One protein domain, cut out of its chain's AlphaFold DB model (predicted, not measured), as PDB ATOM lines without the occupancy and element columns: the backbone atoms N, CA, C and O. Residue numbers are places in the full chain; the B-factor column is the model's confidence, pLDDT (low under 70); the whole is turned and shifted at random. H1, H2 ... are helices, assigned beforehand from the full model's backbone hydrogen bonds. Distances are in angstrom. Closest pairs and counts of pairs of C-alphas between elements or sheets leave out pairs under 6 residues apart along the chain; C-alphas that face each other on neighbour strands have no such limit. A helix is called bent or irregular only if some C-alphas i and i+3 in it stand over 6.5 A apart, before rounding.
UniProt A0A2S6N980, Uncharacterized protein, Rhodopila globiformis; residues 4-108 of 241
ATOM      1  N   THR A   4     229.122 209.072 358.423       35.72
ATOM      2  CA  THR A   4     229.704 210.143 359.239       35.72
ATOM      3  C   THR A   4     230.140 211.379 358.438       35.72
ATOM      4  O   THR A   4     229.991 212.503 358.919       35.72
ATOM      5  N   ASP A   5     230.627 211.206 357.206       38.72
ATOM      6  CA  ASP A   5     231.078 212.319 356.353       38.72
ATOM      7  C   ASP A   5     229.880 213.060 355.730       38.72
ATOM      8  O   ASP A   5     229.882 214.289 355.599       38.72
ATOM      9  N   ALA A   6     228.808 212.319 355.432       40.31
ATOM     10  CA  ALA A   6     227.530 212.860 354.970       40.31
ATOM     11  C   ALA A   6     226.826 213.680 356.068       40.31
ATOM     12  O   ALA A   6     226.366 214.791 355.821       40.31
ATOM     13  N   LEU A   7     226.831 213.193 357.314       32.06
ATOM     14  CA  LEU A   7     226.308 213.929 358.474       32.06
ATOM     15  C   LEU A   7     227.082 215.225 358.744       32.06
ATOM     16  O   LEU A   7     226.493 216.256 359.058       32.06
ATOM     17  N   THR A   8     228.405 215.198 358.580       40.19
ATOM     18  CA  THR A   8     229.255 216.367 358.840       40.19
ATOM     19  C   THR A   8     229.084 217.447 357.765       40.19
ATOM     20  O   THR A   8     229.066 218.641 358.074       40.19
ATOM     21  N   SER A   9     228.919 217.052 356.501       46.00
ATOM     22  CA  SER A   9     228.647 217.982 355.395       46.00
ATOM     23  C   SER A   9     227.220 218.543 355.441       46.00
ATOM     24  O   SER A   9     227.047 219.749 355.246       46.00
ATOM     25  N   ALA A  10     226.226 217.727 355.806       43.53
ATOM     26  CA  ALA A  10     224.847 218.163 356.033       43.53
ATOM     27  C   ALA A  10     224.739 219.161 357.199       43.53
ATOM     28  O   ALA A  10     224.128 220.219 357.049       43.53
ATOM     29  N   ALA A  11     225.420 218.898 358.320       41.09
ATOM     30  CA  ALA A  11     225.483 219.821 359.454       41.09
ATOM     31  C   ALA A  11     226.153 221.158 359.085       41.09
ATOM     32  O   ALA A  11     225.727 222.225 359.529       41.09
ATOM     33  N   LYS A  12     227.177 221.126 358.224       45.44
ATOM     34  CA  LYS A  12     227.863 222.334 357.743       45.44
ATOM     35  C   LYS A  12     227.002 223.144 356.763       45.44
ATOM     36  O   LYS A  12     227.026 224.373 356.818       45.44
ATOM     37  N   GLY A  13     226.213 222.478 355.917       47.84
ATOM     38  CA  GLY A  13     225.219 223.107 355.038       47.84
ATOM     39  C   GLY A  13     224.046 223.724 355.807       47.84
ATOM     40  O   GLY A  13     223.651 224.853 355.523       47.84
ATOM     41  N   ALA A  14     223.559 223.043 356.849       44.88
ATOM     42  CA  ALA A  14     222.535 223.560 357.759       44.88
ATOM     43  C   ALA A  14     223.023 224.796 358.539       44.88
ATOM     44  O   ALA A  14     222.289 225.773 358.673       44.88
ATOM     45  N   ALA A  15     224.289 224.807 358.976       43.38
ATOM     46  CA  ALA A  15     224.897 225.963 359.640       43.38
ATOM     47  C   ALA A  15     225.069 227.175 358.701       43.38
ATOM     48  O   ALA A  15     224.881 228.312 359.130       43.38
ATOM     49  N   ALA A  16     225.377 226.949 357.418       46.78
ATOM     50  CA  ALA A  16     225.436 228.011 356.409       46.78
ATOM     51  C   ALA A  16     224.039 228.526 356.002       46.78
ATOM     52  O   ALA A  16     223.889 229.695 355.652       46.78
ATOM     53  N   GLY A  17     223.012 227.677 356.084       42.72
ATOM     54  CA  GLY A  17     221.619 228.032 355.817       42.72
ATOM     55  C   GLY A  17     220.912 228.757 356.969       42.72
ATOM     56  O   GLY A  17     220.052 229.604 356.729       42.72
ATOM     57  N   ALA A  18     221.306 228.493 358.220       40.91
ATOM     58  CA  ALA A  18     220.713 229.100 359.419       40.91
ATOM     59  C   ALA A  18     220.861 230.634 359.484       40.91
ATOM     60  O   ALA A  18     220.083 231.306 360.160       40.91
ATOM     61  N   ILE A  19     221.813 231.201 358.736       45.47
ATOM     62  CA  ILE A  19     222.034 232.650 358.617       45.47
ATOM     63  C   ILE A  19     220.901 233.343 357.824       45.47
ATOM     64  O   ILE A  19     220.726 234.553 357.933       45.47
ATOM     65  N   ALA A  20     220.108 232.582 357.059       45.88
ATOM     66  CA  ALA A  20     219.015 233.064 356.207       45.88
ATOM     67  C   ALA A  20     217.609 232.661 356.717       45.88
ATOM     68  O   ALA A  20     216.625 232.728 355.980       45.88
ATOM     69  N   GLY A  21     217.493 232.255 357.988       36.62
ATOM     70  CA  GLY A  21     216.230 231.835 358.603       36.62
ATOM     71  C   GLY A  21     215.866 230.360 358.344       36.62
ATOM     72  O   GLY A  21     216.651 229.614 357.760       36.62
ATOM     73  N   PRO A  22     214.675 229.904 358.786       42.66
ATOM     74  CA  PRO A  22     214.289 228.484 358.762       42.66
ATOM     75  C   PRO A  22     214.202 227.894 357.344       42.66
ATOM     76  O   PRO A  22     214.489 226.717 357.147       42.66
ATOM     77  N   VAL A  23     213.884 228.720 356.342       42.97
ATOM     78  CA  VAL A  23     213.876 228.316 354.926       42.97
ATOM     79  C   VAL A  23     215.303 228.179 354.386       42.97
ATOM     80  O   VAL A  23     215.601 227.238 353.656       42.97
ATOM     81  N   GLY A  24     216.215 229.062 354.806       46.34
ATOM     82  CA  GLY A  24     217.634 228.977 354.465       46.34
ATOM     83  C   GLY A  24     218.295 227.708 355.000       46.34
ATOM     84  O   GLY A  24     219.080 227.085 354.289       46.34
ATOM     85  N   ALA A  25     217.937 227.276 356.213       51.59
ATOM     86  CA  ALA A  25     218.433 226.036 356.812       51.59
ATOM     87  C   ALA A  25     217.968 224.783 356.045       51.59
ATOM     88  O   ALA A  25     218.785 223.901 355.773       51.59
ATOM     89  N   ALA A  26     216.697 224.737 355.627       50.34
ATOM     90  CA  ALA A  26     216.151 223.637 354.829       50.34
ATOM     91  C   ALA A  26     216.799 223.560 353.432       50.34
ATOM     92  O   ALA A  26     217.238 222.493 352.999       50.34
ATOM     93  N   VAL A  27     216.951 224.703 352.756       53.38
ATOM     94  CA  VAL A  27     217.594 224.782 351.433       53.38
ATOM     95  C   VAL A  27     219.099 224.493 351.519       53.38
ATOM     96  O   VAL A  27     219.644 223.826 350.641       53.38
ATOM     97  N   GLY A  28     219.778 224.919 352.588       60.19
ATOM     98  CA  GLY A  28     221.200 224.642 352.825       60.19
ATOM     99  C   GLY A  28     221.496 223.168 353.123       60.19
ATOM    100  O   GLY A  28     222.475 222.622 352.610       60.19
ATOM    101  N   GLY A  29     220.632 222.502 353.899       65.69
ATOM    102  CA  GLY A  29     220.736 221.067 354.185       65.69
ATOM    103  C   GLY A  29     220.477 220.195 352.951       65.69
ATOM    104  O   GLY A  29     221.238 219.267 352.673       65.69
ATOM    105  N   LEU A  30     219.454 220.539 352.159       63.53
ATOM    106  CA  LEU A  30     219.164 219.874 350.884       63.53
ATOM    107  C   LEU A  30     220.248 220.137 349.835       63.53
ATOM    108  O   LEU A  30     220.640 219.223 349.111       63.53
ATOM    109  N   GLY A  31     220.780 221.360 349.788       64.62
ATOM    110  CA  GLY A  31     221.879 221.732 348.902       64.62
ATOM    111  C   GLY A  31     223.116 220.861 349.120       64.62
ATOM    112  O   GLY A  31     223.684 220.369 348.150       64.62
ATOM    113  N   GLY A  32     223.490 220.591 350.377       69.19
ATOM    114  CA  GLY A  32     224.617 219.708 350.706       69.19
ATOM    115  C   GLY A  32     224.441 218.274 350.194       69.19
ATOM    116  O   GLY A  32     225.364 217.713 349.611       69.19
ATOM    117  N   LEU A  33     223.239 217.709 350.339       69.06
ATOM    118  CA  LEU A  33     222.912 216.371 349.838       69.06
ATOM    119  C   LEU A  33     222.921 216.303 348.305       69.06
ATOM    120  O   LEU A  33     223.449 215.365 347.712       69.06
ATOM    121  N   VAL A  34     222.339 217.309 347.651       69.69
ATOM    122  CA  VAL A  34     222.254 217.365 346.188       69.69
ATOM    123  C   VAL A  34     223.630 217.567 345.556       69.69
ATOM    124  O   VAL A  34     223.905 216.973 344.517       69.69
ATOM    125  N   LEU A  35     224.513 218.342 346.189       75.19
ATOM    126  CA  LEU A  35     225.890 218.538 345.728       75.19
ATOM    127  C   LEU A  35     226.725 217.253 345.782       75.19
ATOM    128  O   LEU A  35     227.588 217.069 344.925       75.19
ATOM    129  N   ASP A  36     226.452 216.365 346.740       74.06
ATOM    130  CA  ASP A  36     227.122 215.062 346.846       74.06
ATOM    131  C   ASP A  36     226.650 214.085 345.750       74.06
ATOM    132  O   ASP A  36     227.424 213.313 345.184       74.06
ATOM    133  N   ILE A  37     225.367 214.160 345.377       70.38
ATOM    134  CA  ILE A  37     224.769 213.297 344.346       70.38
ATOM    135  C   ILE A  37     225.081 213.804 342.928       70.38
ATOM    136  O   ILE A  37     225.368 213.001 342.032       70.38
ATOM    137  N   ALA A  38     225.007 215.118 342.713       70.31
ATOM    138  CA  ALA A  38     225.120 215.771 341.414       70.31
ATOM    139  C   ALA A  38     225.904 217.102 341.527       70.31
ATOM    140  O   ALA A  38     225.307 218.183 341.575       70.31
ATOM    141  N   PRO A  39     227.250 217.052 341.518       72.50
ATOM    142  CA  PRO A  39     228.094 218.236 341.711       72.50
ATOM    143  C   PRO A  39     227.927 219.287 340.603       72.50
ATOM    144  O   PRO A  39     228.074 220.484 340.855       72.50
ATOM    145  N   ASP A  40     227.541 218.873 339.394       71.56
ATOM    146  CA  ASP A  40     227.312 219.767 338.251       71.56
ATOM    147  C   ASP A  40     226.160 220.757 338.466       71.56
ATOM    148  O   ASP A  40     226.086 221.780 337.784       71.56
ATOM    149  N   VAL A  41     225.267 220.481 339.421       72.00
ATOM    150  CA  VAL A  41     224.175 221.387 339.803       72.00
ATOM    151  C   VAL A  41     224.705 222.542 340.658       72.00
ATOM    152  O   VAL A  41     224.143 223.636 340.639       72.00
ATOM    153  N   GLY A  42     225.842 222.358 341.338       73.31
ATOM    154  CA  GLY A  42     226.451 223.379 342.189       73.31
ATOM    155  C   GLY A  42     226.827 224.652 341.442       73.31
ATOM    156  O   GLY A  42     226.592 225.748 341.945       73.31
ATOM    157  N   LYS A  43     227.310 224.539 340.199       77.81
ATOM    158  CA  LYS A  43     227.628 225.715 339.367       77.81
ATOM    159  C   LYS A  43     226.404 226.605 339.119       77.81
ATOM    160  O   LYS A  43     226.542 227.814 338.968       77.81
ATOM    161  N   TRP A  44     225.215 226.002 339.075       74.44
ATOM    162  CA  TRP A  44     223.955 226.710 338.893       74.44
ATOM    163  C   TRP A  44     223.421 227.235 340.216       74.44
ATOM    164  O   TRP A  44     222.994 228.381 340.246       74.44
ATOM    165  N   LEU A  45     223.515 226.445 341.292       72.81
ATOM    166  CA  LEU A  45     223.041 226.788 342.639       72.81
ATOM    167  C   LEU A  45     223.753 228.013 343.234       72.81
ATOM    168  O   LEU A  45     223.138 228.804 343.940       72.81
ATOM    169  N   PHE A  46     225.040 228.179 342.924       75.69
ATOM    170  CA  PHE A  46     225.863 229.299 343.392       75.69
ATOM    171  C   PHE A  46     226.136 230.353 342.303       75.69
ATOM    172  O   PHE A  46     226.922 231.274 342.518       75.69
ATOM    173  N   GLY A  47     225.520 230.214 341.123       73.12
ATOM    174  CA  GLY A  47     225.655 231.150 340.005       73.12
ATOM    175  C   GLY A  47     224.641 232.299 340.050       73.12
ATOM    176  O   GLY A  47     223.816 232.395 340.955       73.12
ATOM    177  N   SER A  48     224.636 233.152 339.019       70.31
ATOM    178  CA  SER A  48     223.692 234.282 338.895       70.31
ATOM    179  C   SER A  48     222.215 233.868 338.834       70.31
ATOM    180  O   SER A  48     221.344 234.692 339.083       70.31
ATOM    181  N   ASN A  49     221.937 232.590 338.547       72.31
ATOM    182  CA  ASN A  49     220.598 231.989 338.553       72.31
ATOM    183  C   ASN A  49     220.391 231.019 339.739       72.31
ATOM    184  O   ASN A  49     219.550 230.120 339.662       72.31
ATOM    185  N   GLY A  50     221.160 231.188 340.822       73.56
ATOM    186  CA  GLY A  50     221.186 230.302 341.993       73.56
ATOM    187  C   GLY A  50     219.837 230.070 342.650       73.56
ATOM    188  O   GLY A  50     219.487 228.935 342.953       73.56
ATOM    189  N   GLU A  51     219.031 231.119 342.783       74.44
ATOM    190  CA  GLU A  51     217.701 231.034 343.393       74.44
ATOM    191  C   GLU A  51     216.721 230.196 342.552       74.44
ATOM    192  O   GLU A  51     215.988 229.354 343.079       74.44
ATOM    193  N   HIS A  52     216.761 230.352 341.226       75.06
ATOM    194  CA  HIS A  52     215.939 229.552 340.319       75.06
ATOM    195  C   HIS A  52     216.381 228.083 340.316       75.06
ATOM    196  O   HIS A  52     215.546 227.181 340.409       75.06
ATOM    197  N   ALA A  53     217.695 227.840 340.285       74.44
ATOM    198  CA  ALA A  53     218.265 226.499 340.376       74.44
ATOM    199  C   ALA A  53     217.887 225.813 341.699       74.44
ATOM    200  O   ALA A  53     217.420 224.676 341.692       74.44
ATOM    201  N   ALA A  54     218.021 226.519 342.825       73.38
ATOM    202  CA  ALA A  54     217.684 226.015 344.151       73.38
ATOM    203  C   ALA A  54     216.195 225.665 344.276       73.38
ATOM    204  O   ALA A  54     215.859 224.616 344.822       73.38
ATOM    205  N   THR A  55     215.311 226.486 343.706       79.50
ATOM    206  CA  THR A  55     213.861 226.232 343.700       79.50
ATOM    207  C   THR A  55     213.512 224.961 342.920       79.50
ATOM    208  O   THR A  55     212.740 224.125 343.391       79.50
ATOM    209  N   GLN A  56     214.102 224.780 341.736       80.12
ATOM    210  CA  GLN A  56     213.843 223.611 340.890       80.12
ATOM    211  C   GLN A  56     214.405 222.323 341.503       80.12
ATOM    212  O   GLN A  56     213.768 221.272 341.446       80.12
ATOM    213  N   VAL A  57     215.574 222.413 342.139       79.31
ATOM    214  CA  VAL A  57     216.189 221.309 342.881       79.31
ATOM    215  C   VAL A  57     215.354 220.926 344.100       79.31
ATOM    216  O   VAL A  57     215.080 219.745 344.292       79.31
ATOM    217  N   ALA A  58     214.905 221.899 344.898       77.81
ATOM    218  CA  ALA A  58     214.057 221.645 346.062       77.81
ATOM    219  C   ALA A  58     212.754 220.936 345.659       77.81
ATOM    220  O   ALA A  58     212.375 219.940 346.272       77.81
ATOM    221  N   LYS A  59     212.132 221.379 344.562       82.62
ATOM    222  CA  LYS A  59     210.928 220.755 344.004       82.62
ATOM    223  C   LYS A  59     211.173 219.331 343.497       82.62
ATOM    224  O   LYS A  59     210.319 218.464 343.673       82.62
ATOM    225  N   ALA A  60     212.322 219.073 342.868       80.62
ATOM    226  CA  ALA A  60     212.700 217.731 342.421       80.62
ATOM    227  C   ALA A  60     212.902 216.779 343.608       80.62
ATOM    228  O   ALA A  60     212.429 215.644 343.570       80.62
ATOM    229  N   VAL A  61     213.539 217.252 344.686       78.12
ATOM    230  CA  VAL A  61     213.687 216.467 345.917       78.12
ATOM    231  C   VAL A  61     212.322 216.184 346.539       78.12
ATOM    232  O   VAL A  61     212.010 215.021 346.758       78.12
ATOM    233  N   GLU A  62     211.476 217.198 346.722       82.81
ATOM    234  CA  GLU A  62     210.123 217.030 347.268       82.81
ATOM    235  C   GLU A  62     209.272 216.053 346.437       82.81
ATOM    236  O   GLU A  62     208.543 215.236 346.992       82.81
ATOM    237  N   THR A  63     209.412 216.069 345.107       84.50
ATOM    238  CA  THR A  63     208.690 215.152 344.205       84.50
ATOM    239  C   THR A  63     209.100 213.691 344.407       84.50
ATOM    240  O   THR A  63     208.272 212.797 344.243       84.50
ATOM    241  N   VAL A  64     210.369 213.433 344.734       80.69
ATOM    242  CA  VAL A  64     210.908 212.073 344.879       80.69
ATOM    243  C   VAL A  64     210.793 211.566 346.318       80.69
ATOM    244  O   VAL A  64     210.487 210.398 346.530       80.69
ATOM    245  N   THR A  65     211.024 212.420 347.315       77.56
ATOM    246  CA  THR A  65     211.049 212.027 348.734       77.56
ATOM    247  C   THR A  65     209.750 212.338 349.476       77.56
ATOM    248  O   THR A  65     209.564 211.858 350.593       77.56
ATOM    249  N   GLY A  66     208.852 213.139 348.891       80.00
ATOM    250  CA  GLY A  66     207.598 213.575 349.511       80.00
ATOM    251  C   GLY A  66     207.777 214.563 350.668       80.00
ATOM    252  O   GLY A  66     206.823 214.825 351.396       80.00
ATOM    253  N   THR A  67     208.991 215.081 350.879       76.31
ATOM    254  CA  THR A  67     209.312 215.989 351.985       76.31
ATOM    255  C   THR A  67     210.267 217.092 351.546       76.31
ATOM    256  O   THR A  67     211.178 216.874 350.748       76.31
ATOM    257  N   SER A  68     210.064 218.285 352.101       70.00
ATOM    258  CA  SER A  68     210.931 219.453 351.934       70.00
ATOM    259  C   SER A  68     212.011 219.557 353.020       70.00
ATOM    260  O   SER A  68     212.780 220.518 353.025       70.00
ATOM    261  N   ASP A  69     212.046 218.618 353.971       74.44
ATOM    262  CA  ASP A  69     213.037 218.584 355.048       74.44
ATOM    263  C   ASP A  69     214.265 217.743 354.667       74.44
ATOM    264  O   ASP A  69     214.147 216.635 354.139       74.44
ATOM    265  N   ALA A  70     215.455 218.270 354.958       67.75
ATOM    266  CA  ALA A  70     216.726 217.689 354.547       67.75
ATOM    267  C   ALA A  70     217.041 216.374 355.266       67.75
ATOM    268  O   ALA A  70     217.498 215.421 354.632       67.75
ATOM    269  N   GLU A  71     216.774 216.302 356.570       71.69
ATOM    270  CA  GLU A  71     217.022 215.092 357.360       71.69
ATOM    271  C   GLU A  71     216.016 213.992 357.004       71.69
ATOM    272  O   GLU A  71     216.402 212.841 356.782       71.69
ATOM    273  N   ALA A  72     214.736 214.348 356.849       73.75
ATOM    274  CA  ALA A  72     213.711 213.416 356.391       73.75
ATOM    275  C   ALA A  72     213.984 212.896 354.965       73.75
ATOM    276  O   ALA A  72     213.856 211.695 354.716       73.75
ATOM    277  N   ALA A  73     214.415 213.762 354.040       71.88
ATOM    278  CA  ALA A  73     214.778 213.365 352.681       71.88
ATOM    279  C   ALA A  73     215.977 212.403 352.667       71.88
ATOM    280  O   ALA A  73     215.942 211.394 351.964       71.88
ATOM    281  N   GLN A  74     217.010 212.655 353.483       71.06
ATOM    282  CA  GLN A  74     218.144 211.733 353.629       71.06
ATOM    283  C   GLN A  74     217.721 210.374 354.182       71.06
ATOM    284  O   GLN A  74     218.188 209.347 353.694       71.06
ATOM    285  N   ALA A  75     216.818 210.342 355.165       76.88
ATOM    286  CA  ALA A  75     216.324 209.091 355.729       76.88
ATOM    287  C   ALA A  75     215.545 208.250 354.701       76.88
ATOM    288  O   ALA A  75     215.658 207.024 354.711       76.88
ATOM    289  N   VAL A  76     214.788 208.891 353.802       76.81
ATOM    290  CA  VAL A  76     214.104 208.219 352.684       76.81
ATOM    291  C   VAL A  76     215.121 207.698 351.668       76.81
ATOM    292  O   VAL A  76     215.099 206.519 351.328       76.81
ATOM    293  N   LEU A  77     216.076 208.533 351.258       76.25
ATOM    294  CA  LEU A  77     217.103 208.175 350.273       76.25
ATOM    295  C   LEU A  77     218.084 207.102 350.781       76.25
ATOM    296  O   LEU A  77     218.619 206.332 349.991       76.25
ATOM    297  N   ALA A  78     218.300 207.005 352.095       78.19
ATOM    298  CA  ALA A  78     219.084 205.932 352.708       78.19
ATOM    299  C   ALA A  78     218.337 204.588 352.746       78.19
ATOM    300  O   ALA A  78     218.967 203.533 352.818       78.19
ATOM    301  N   ARG A  79     216.999 204.621 352.734       80.75
ATOM    302  CA  ARG A  79     216.138 203.430 352.764       80.75
ATOM    303  C   ARG A  79     215.750 202.946 351.370       80.75
ATOM    304  O   ARG A  79     215.475 201.760 351.223       80.75
ATOM    305  N   ASP A  80     215.747 203.838 350.382       80.62
ATOM    306  CA  ASP A  80     215.317 203.555 349.016       80.62
ATOM    307  C   ASP A  80     216.397 203.927 347.972       80.62
ATOM    308  O   ASP A  80     216.529 205.090 347.571       80.62
ATOM    309  N   PRO A  81     217.174 202.936 347.494       81.31
ATOM    310  CA  PRO A  81     218.147 203.131 346.419       81.31
ATOM    311  C   PRO A  81     217.528 203.510 345.059       81.31
ATOM    312  O   PRO A  81     218.211 204.123 344.227       81.31
ATOM    313  N   GLU A  82     216.259 203.168 344.802       84.00
ATOM    314  CA  GLU A  82     215.574 203.543 343.557       84.00
ATOM    315  C   GLU A  82     215.267 205.044 343.546       84.00
ATOM    316  O   GLU A  82     215.538 205.718 342.546       84.00
ATOM    317  N   ALA A  83     214.838 205.600 344.684       77.81
ATOM    318  CA  ALA A  83     214.623 207.038 344.855       77.81
ATOM    319  C   ALA A  83     215.900 207.858 344.578       77.81
ATOM    320  O   ALA A  83     215.851 208.889 343.902       77.81
ATOM    321  N   VAL A  84     217.074 207.377 345.008       78.75
ATOM    322  CA  VAL A  84     218.371 208.024 344.710       78.75
ATOM    323  C   VAL A  84     218.651 208.050 343.207       78.75
ATOM    324  O   VAL A  84     219.119 209.056 342.664       78.75
ATOM    325  N   THR A  85     218.359 206.947 342.519       82.44
ATOM    326  CA  THR A  85     218.573 206.831 341.073       82.44
ATOM    327  C   THR A  85     217.629 207.758 340.310       82.44
ATOM    328  O   THR A  85     218.063 208.475 339.406       82.44
ATOM    329  N   GLN A  86     216.358 207.818 340.714       84.25
ATOM    330  CA  GLN A  86     215.361 208.699 340.114       84.25
ATOM    331  C   GLN A  86     215.708 210.179 340.326       84.25
ATOM    332  O   GLN A  86     215.666 210.961 339.372       84.25
ATOM    333  N   LEU A  87     216.135 210.551 341.536       82.38
ATOM    334  CA  LEU A  87     216.597 211.904 341.841       82.38
ATOM    335  C   LEU A  87     217.811 212.282 340.983       82.38
ATOM    336  O   LEU A  87     217.838 213.359 340.393       82.38
ATOM    337  N   ARG A  88     218.788 211.379 340.834       81.88
ATOM    338  CA  ARG A  88     219.960 211.604 339.974       81.88
ATOM    339  C   ARG A  88     219.557 211.860 338.520       81.88
ATOM    340  O   ARG A  88     220.059 212.802 337.914       81.88
ATOM    341  N   VAL A  89     218.638 211.067 337.965       87.31
ATOM    342  CA  VAL A  89     218.146 211.258 336.588       87.31
ATOM    343  C   VAL A  89     217.428 212.602 336.433       87.31
ATOM    344  O   VAL A  89     217.674 213.314 335.454       87.31
ATOM    345  N   GLN A  90     216.587 212.994 337.397       84.88
ATOM    346  CA  GLN A  90     215.911 214.294 337.361       84.88
ATOM    347  C   GLN A  90     216.902 215.460 337.428       84.88
ATOM    348  O   GLN A  90     216.799 216.391 336.632       84.88
ATOM    349  N   LEU A  91     217.899 215.388 338.311       83.12
ATOM    350  CA  LEU A  91     218.920 216.429 338.455       83.12
ATOM    351  C   LEU A  91     219.793 216.565 337.202       83.12
ATOM    352  O   LEU A  91     220.065 217.683 336.768       83.12
ATOM    353  N   VAL A  92     220.183 215.451 336.575       84.94
ATOM    354  CA  VAL A  92     220.916 215.468 335.296       84.94
ATOM    355  C   VAL A  92     220.063 216.089 334.188       84.94
ATOM    356  O   VAL A  92     220.555 216.909 333.414       84.94
ATOM    357  N   THR A  93     218.773 215.751 334.134       87.00
ATOM    358  CA  THR A  93     217.839 216.315 333.147       87.00
ATOM    359  C   THR A  93     217.664 217.821 333.347       87.00
ATOM    360  O   THR A  93     217.736 218.582 332.383       87.00
ATOM    361  N   LEU A  94     217.502 218.266 334.595       84.19
ATOM    362  CA  LEU A  94     217.397 219.678 334.946       84.19
ATOM    363  C   LEU A  94     218.678 220.438 334.573       84.19
ATOM    364  O   LEU A  94     218.614 221.476 333.918       84.19
ATOM    365  N   ALA A  95     219.850 219.893 334.912       81.81
ATOM    366  CA  ALA A  95     221.134 220.494 334.560       81.81
ATOM    367  C   ALA A  95     221.320 220.613 333.036       81.81
ATOM    368  O   ALA A  95     221.820 221.635 332.555       81.81
ATOM    369  N   ALA A  96     220.890 219.606 332.268       87.44
ATOM    370  CA  ALA A  96     220.929 219.633 330.809       87.44
ATOM    371  C   ALA A  96     219.993 220.704 330.220       87.44
ATOM    372  O   ALA A  96     220.393 221.434 329.311       87.44
ATOM    373  N   GLN A  97     218.775 220.841 330.756       87.56
ATOM    374  CA  GLN A  97     217.827 221.882 330.344       87.56
ATOM    375  C   GLN A  97     218.380 223.284 330.616       87.56
ATOM    376  O   GLN A  97     218.425 224.111 329.703       87.56
ATOM    377  N   MET A  98     218.897 223.520 331.825       82.88
ATOM    378  CA  MET A  98     219.509 224.799 332.197       82.88
ATOM    379  C   MET A  98     220.708 225.149 331.308       82.88
ATOM    380  O   MET A  98     220.851 226.289 330.865       82.88
ATOM    381  N   GLN A  99     221.553 224.167 330.983       86.12
ATOM    382  CA  GLN A  99     222.677 224.378 330.072       86.12
ATOM    383  C   GLN A  99     222.207 224.737 328.655       86.12
ATOM    384  O   GLN A  99     222.781 225.626 328.026       86.12
ATOM    385  N   ALA A 100     221.163 224.079 328.147       88.56
ATOM    386  CA  ALA A 100     220.614 224.368 326.825       88.56
ATOM    387  C   ALA A 100     219.993 225.771 326.742       88.56
ATOM    388  O   ALA A 100     220.064 226.421 325.698       88.56
ATOM    389  N   GLU A 101     219.370 226.249 327.817       86.12
ATOM    390  CA  GLU A 101     218.853 227.618 327.905       86.12
ATOM    391  C   GLU A 101     219.977 228.650 327.968       86.12
ATOM    392  O   GLU A 101     219.951 229.627 327.220       86.12
ATOM    393  N   ALA A 102     221.008 228.404 328.777       85.69
ATOM    394  CA  ALA A 102     222.164 229.289 328.857       85.69
ATOM    395  C   ALA A 102     222.918 229.390 327.524       85.69
ATOM    396  O   ALA A 102     223.295 230.485 327.111       85.69
ATOM    397  N   ASN A 103     223.081 228.271 326.811       89.31
ATOM    398  CA  ASN A 103     223.691 228.268 325.482       89.31
ATOM    399  C   ASN A 103     222.863 229.101 324.489       89.31
ATOM    400  O   ASN A 103     223.426 229.930 323.775       89.31
ATOM    401  N   ARG A 104     221.530 228.949 324.493       90.50
ATOM    402  CA  ARG A 104     220.619 229.748 323.654       90.50
ATOM    403  C   ARG A 104     220.687 231.239 323.980       90.50
ATOM    404  O   ARG A 104     220.733 232.062 323.069       90.50
ATOM    405  N   ALA A 105     220.735 231.598 325.261       87.56
ATOM    406  CA  ALA A 105     220.880 232.988 325.686       87.56
ATOM    407  C   ALA A 105     222.221 233.586 325.224       87.56
ATOM    408  O   ALA A 105     222.248 234.689 324.677       87.56
ATOM    409  N   ALA A 106     223.318 232.837 325.363       89.62
ATOM    410  CA  ALA A 106     224.641 233.258 324.908       89.62
ATOM    411  C   ALA A 106     224.734 233.382 323.374       89.62
ATOM    412  O   ALA A 106     225.444 234.238 322.850       89.62
ATOM    413  N   GLU A 107     224.038 232.528 322.621       91.94
ATOM    414  CA  GLU A 107     223.917 232.652 321.163       91.94
ATOM    415  C   GLU A 107     223.120 233.892 320.756       91.94
ATOM    416  O   GLU A 107     223.565 234.633 319.880       91.94
ATOM    417  N   ALA A 108     221.994 234.167 321.419       92.62
ATOM    418  CA  ALA A 108     221.187 235.355 321.156       92.62
ATOM    419  C   ALA A 108     221.961 236.654 321.440       92.62
ATOM    420  O   ALA A 108     221.923 237.587 320.637       92.62
TER     421      ALA A 108
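Overview. This is residues 4 to 108 of the 241 residues of an uncharacterized protein of Rhodopila globiformis (UniProt A0A2S6N980). A small body of crossed helices has H1b and H3 at its core, with H1a folded back over H1b on one side and the long helix H5 running past H3 on the other side. H4 packs on residues 26 to 33 of H1b and makes a corner with H5, short H2 packs on residues 50 to 54 of H3, and residues 100 to 108 of H5 stick out from the body. The printed part has 105 residues with five named helices, H1 to H5 in order along the chain, and no named strand; its class is all helix. It is compact, with a radius of gyration of the C-alphas of 13.7 A, and spans 45 by 33 by 23 A.

Along the chain. H1, residues 4 to 37, was assigned as one helix by its hydrogen bonds but is bent: C-alphas 19 and 22 are 8.8 A apart. Its arm H1a, residues 4 to 19, begins at C-alpha 4 (229.704, 210.143, 359.239) and is 23.8 A long; its arm H1b, residues 22 to 37, is 23.4 A long. H2 holds residues 39 to 45, H3 residues 50 to 65 over 22.0 A, and H4 residues 70 to 79. H5, residues 81 to 108, runs 41.1 A to C-alpha 108 (221.187, 235.355, 321.156).

Arrangement. H3 is the hub, touching four other helices. It touches H1b about perpendicular, at 77 degrees, with the closest C-alphas, those of Val 27 and Ala 58, 7.2 A apart. H5 touches H3 with residues 83 to 94 alone, at a shallow tilt of 26 degrees, opposite ways; the closest C-alphas are those of Val 64 and Ala 83, 6.3 A apart. H2 touches H3 at a steep tilt of 53 degrees, with the closest C-alphas, those of Leu 45 and Ala 53, 5.3 A apart. H1a touches H1b, opposite ways at a tilt of 35.0 degrees, only just steep; the closest C-alphas, those of Gly 17 and Ala 25, are 3.9 A apart. H4 touches H1b, with the closest C-alphas, those of Leu 30 and Ala 70, 4.9 A apart. H4 and H5 touch only at the corner, and only just, with 3 pairs of C-alphas within 8 A; the closest are those of Leu 77 and Val 84, 5.7 A apart. H1a and H5 are apart. Every O i to N i+4 pair is within hydrogen-bond range in H1b, H3, H4 and H5, against 11 of 12 in H1a and 1 of 3 in H2, where 3 of 4 O i to N i+3 pairs are within range.

Size, cuts and confidence. The two C-alphas farthest apart, those of Thr 4 and Ala 108, are 46.5 A apart. The printed part has no cut, and its four links are tight. The mean pLDDT of the printed part is 70.2; residues 4 to 34 and residue 70 are under 70.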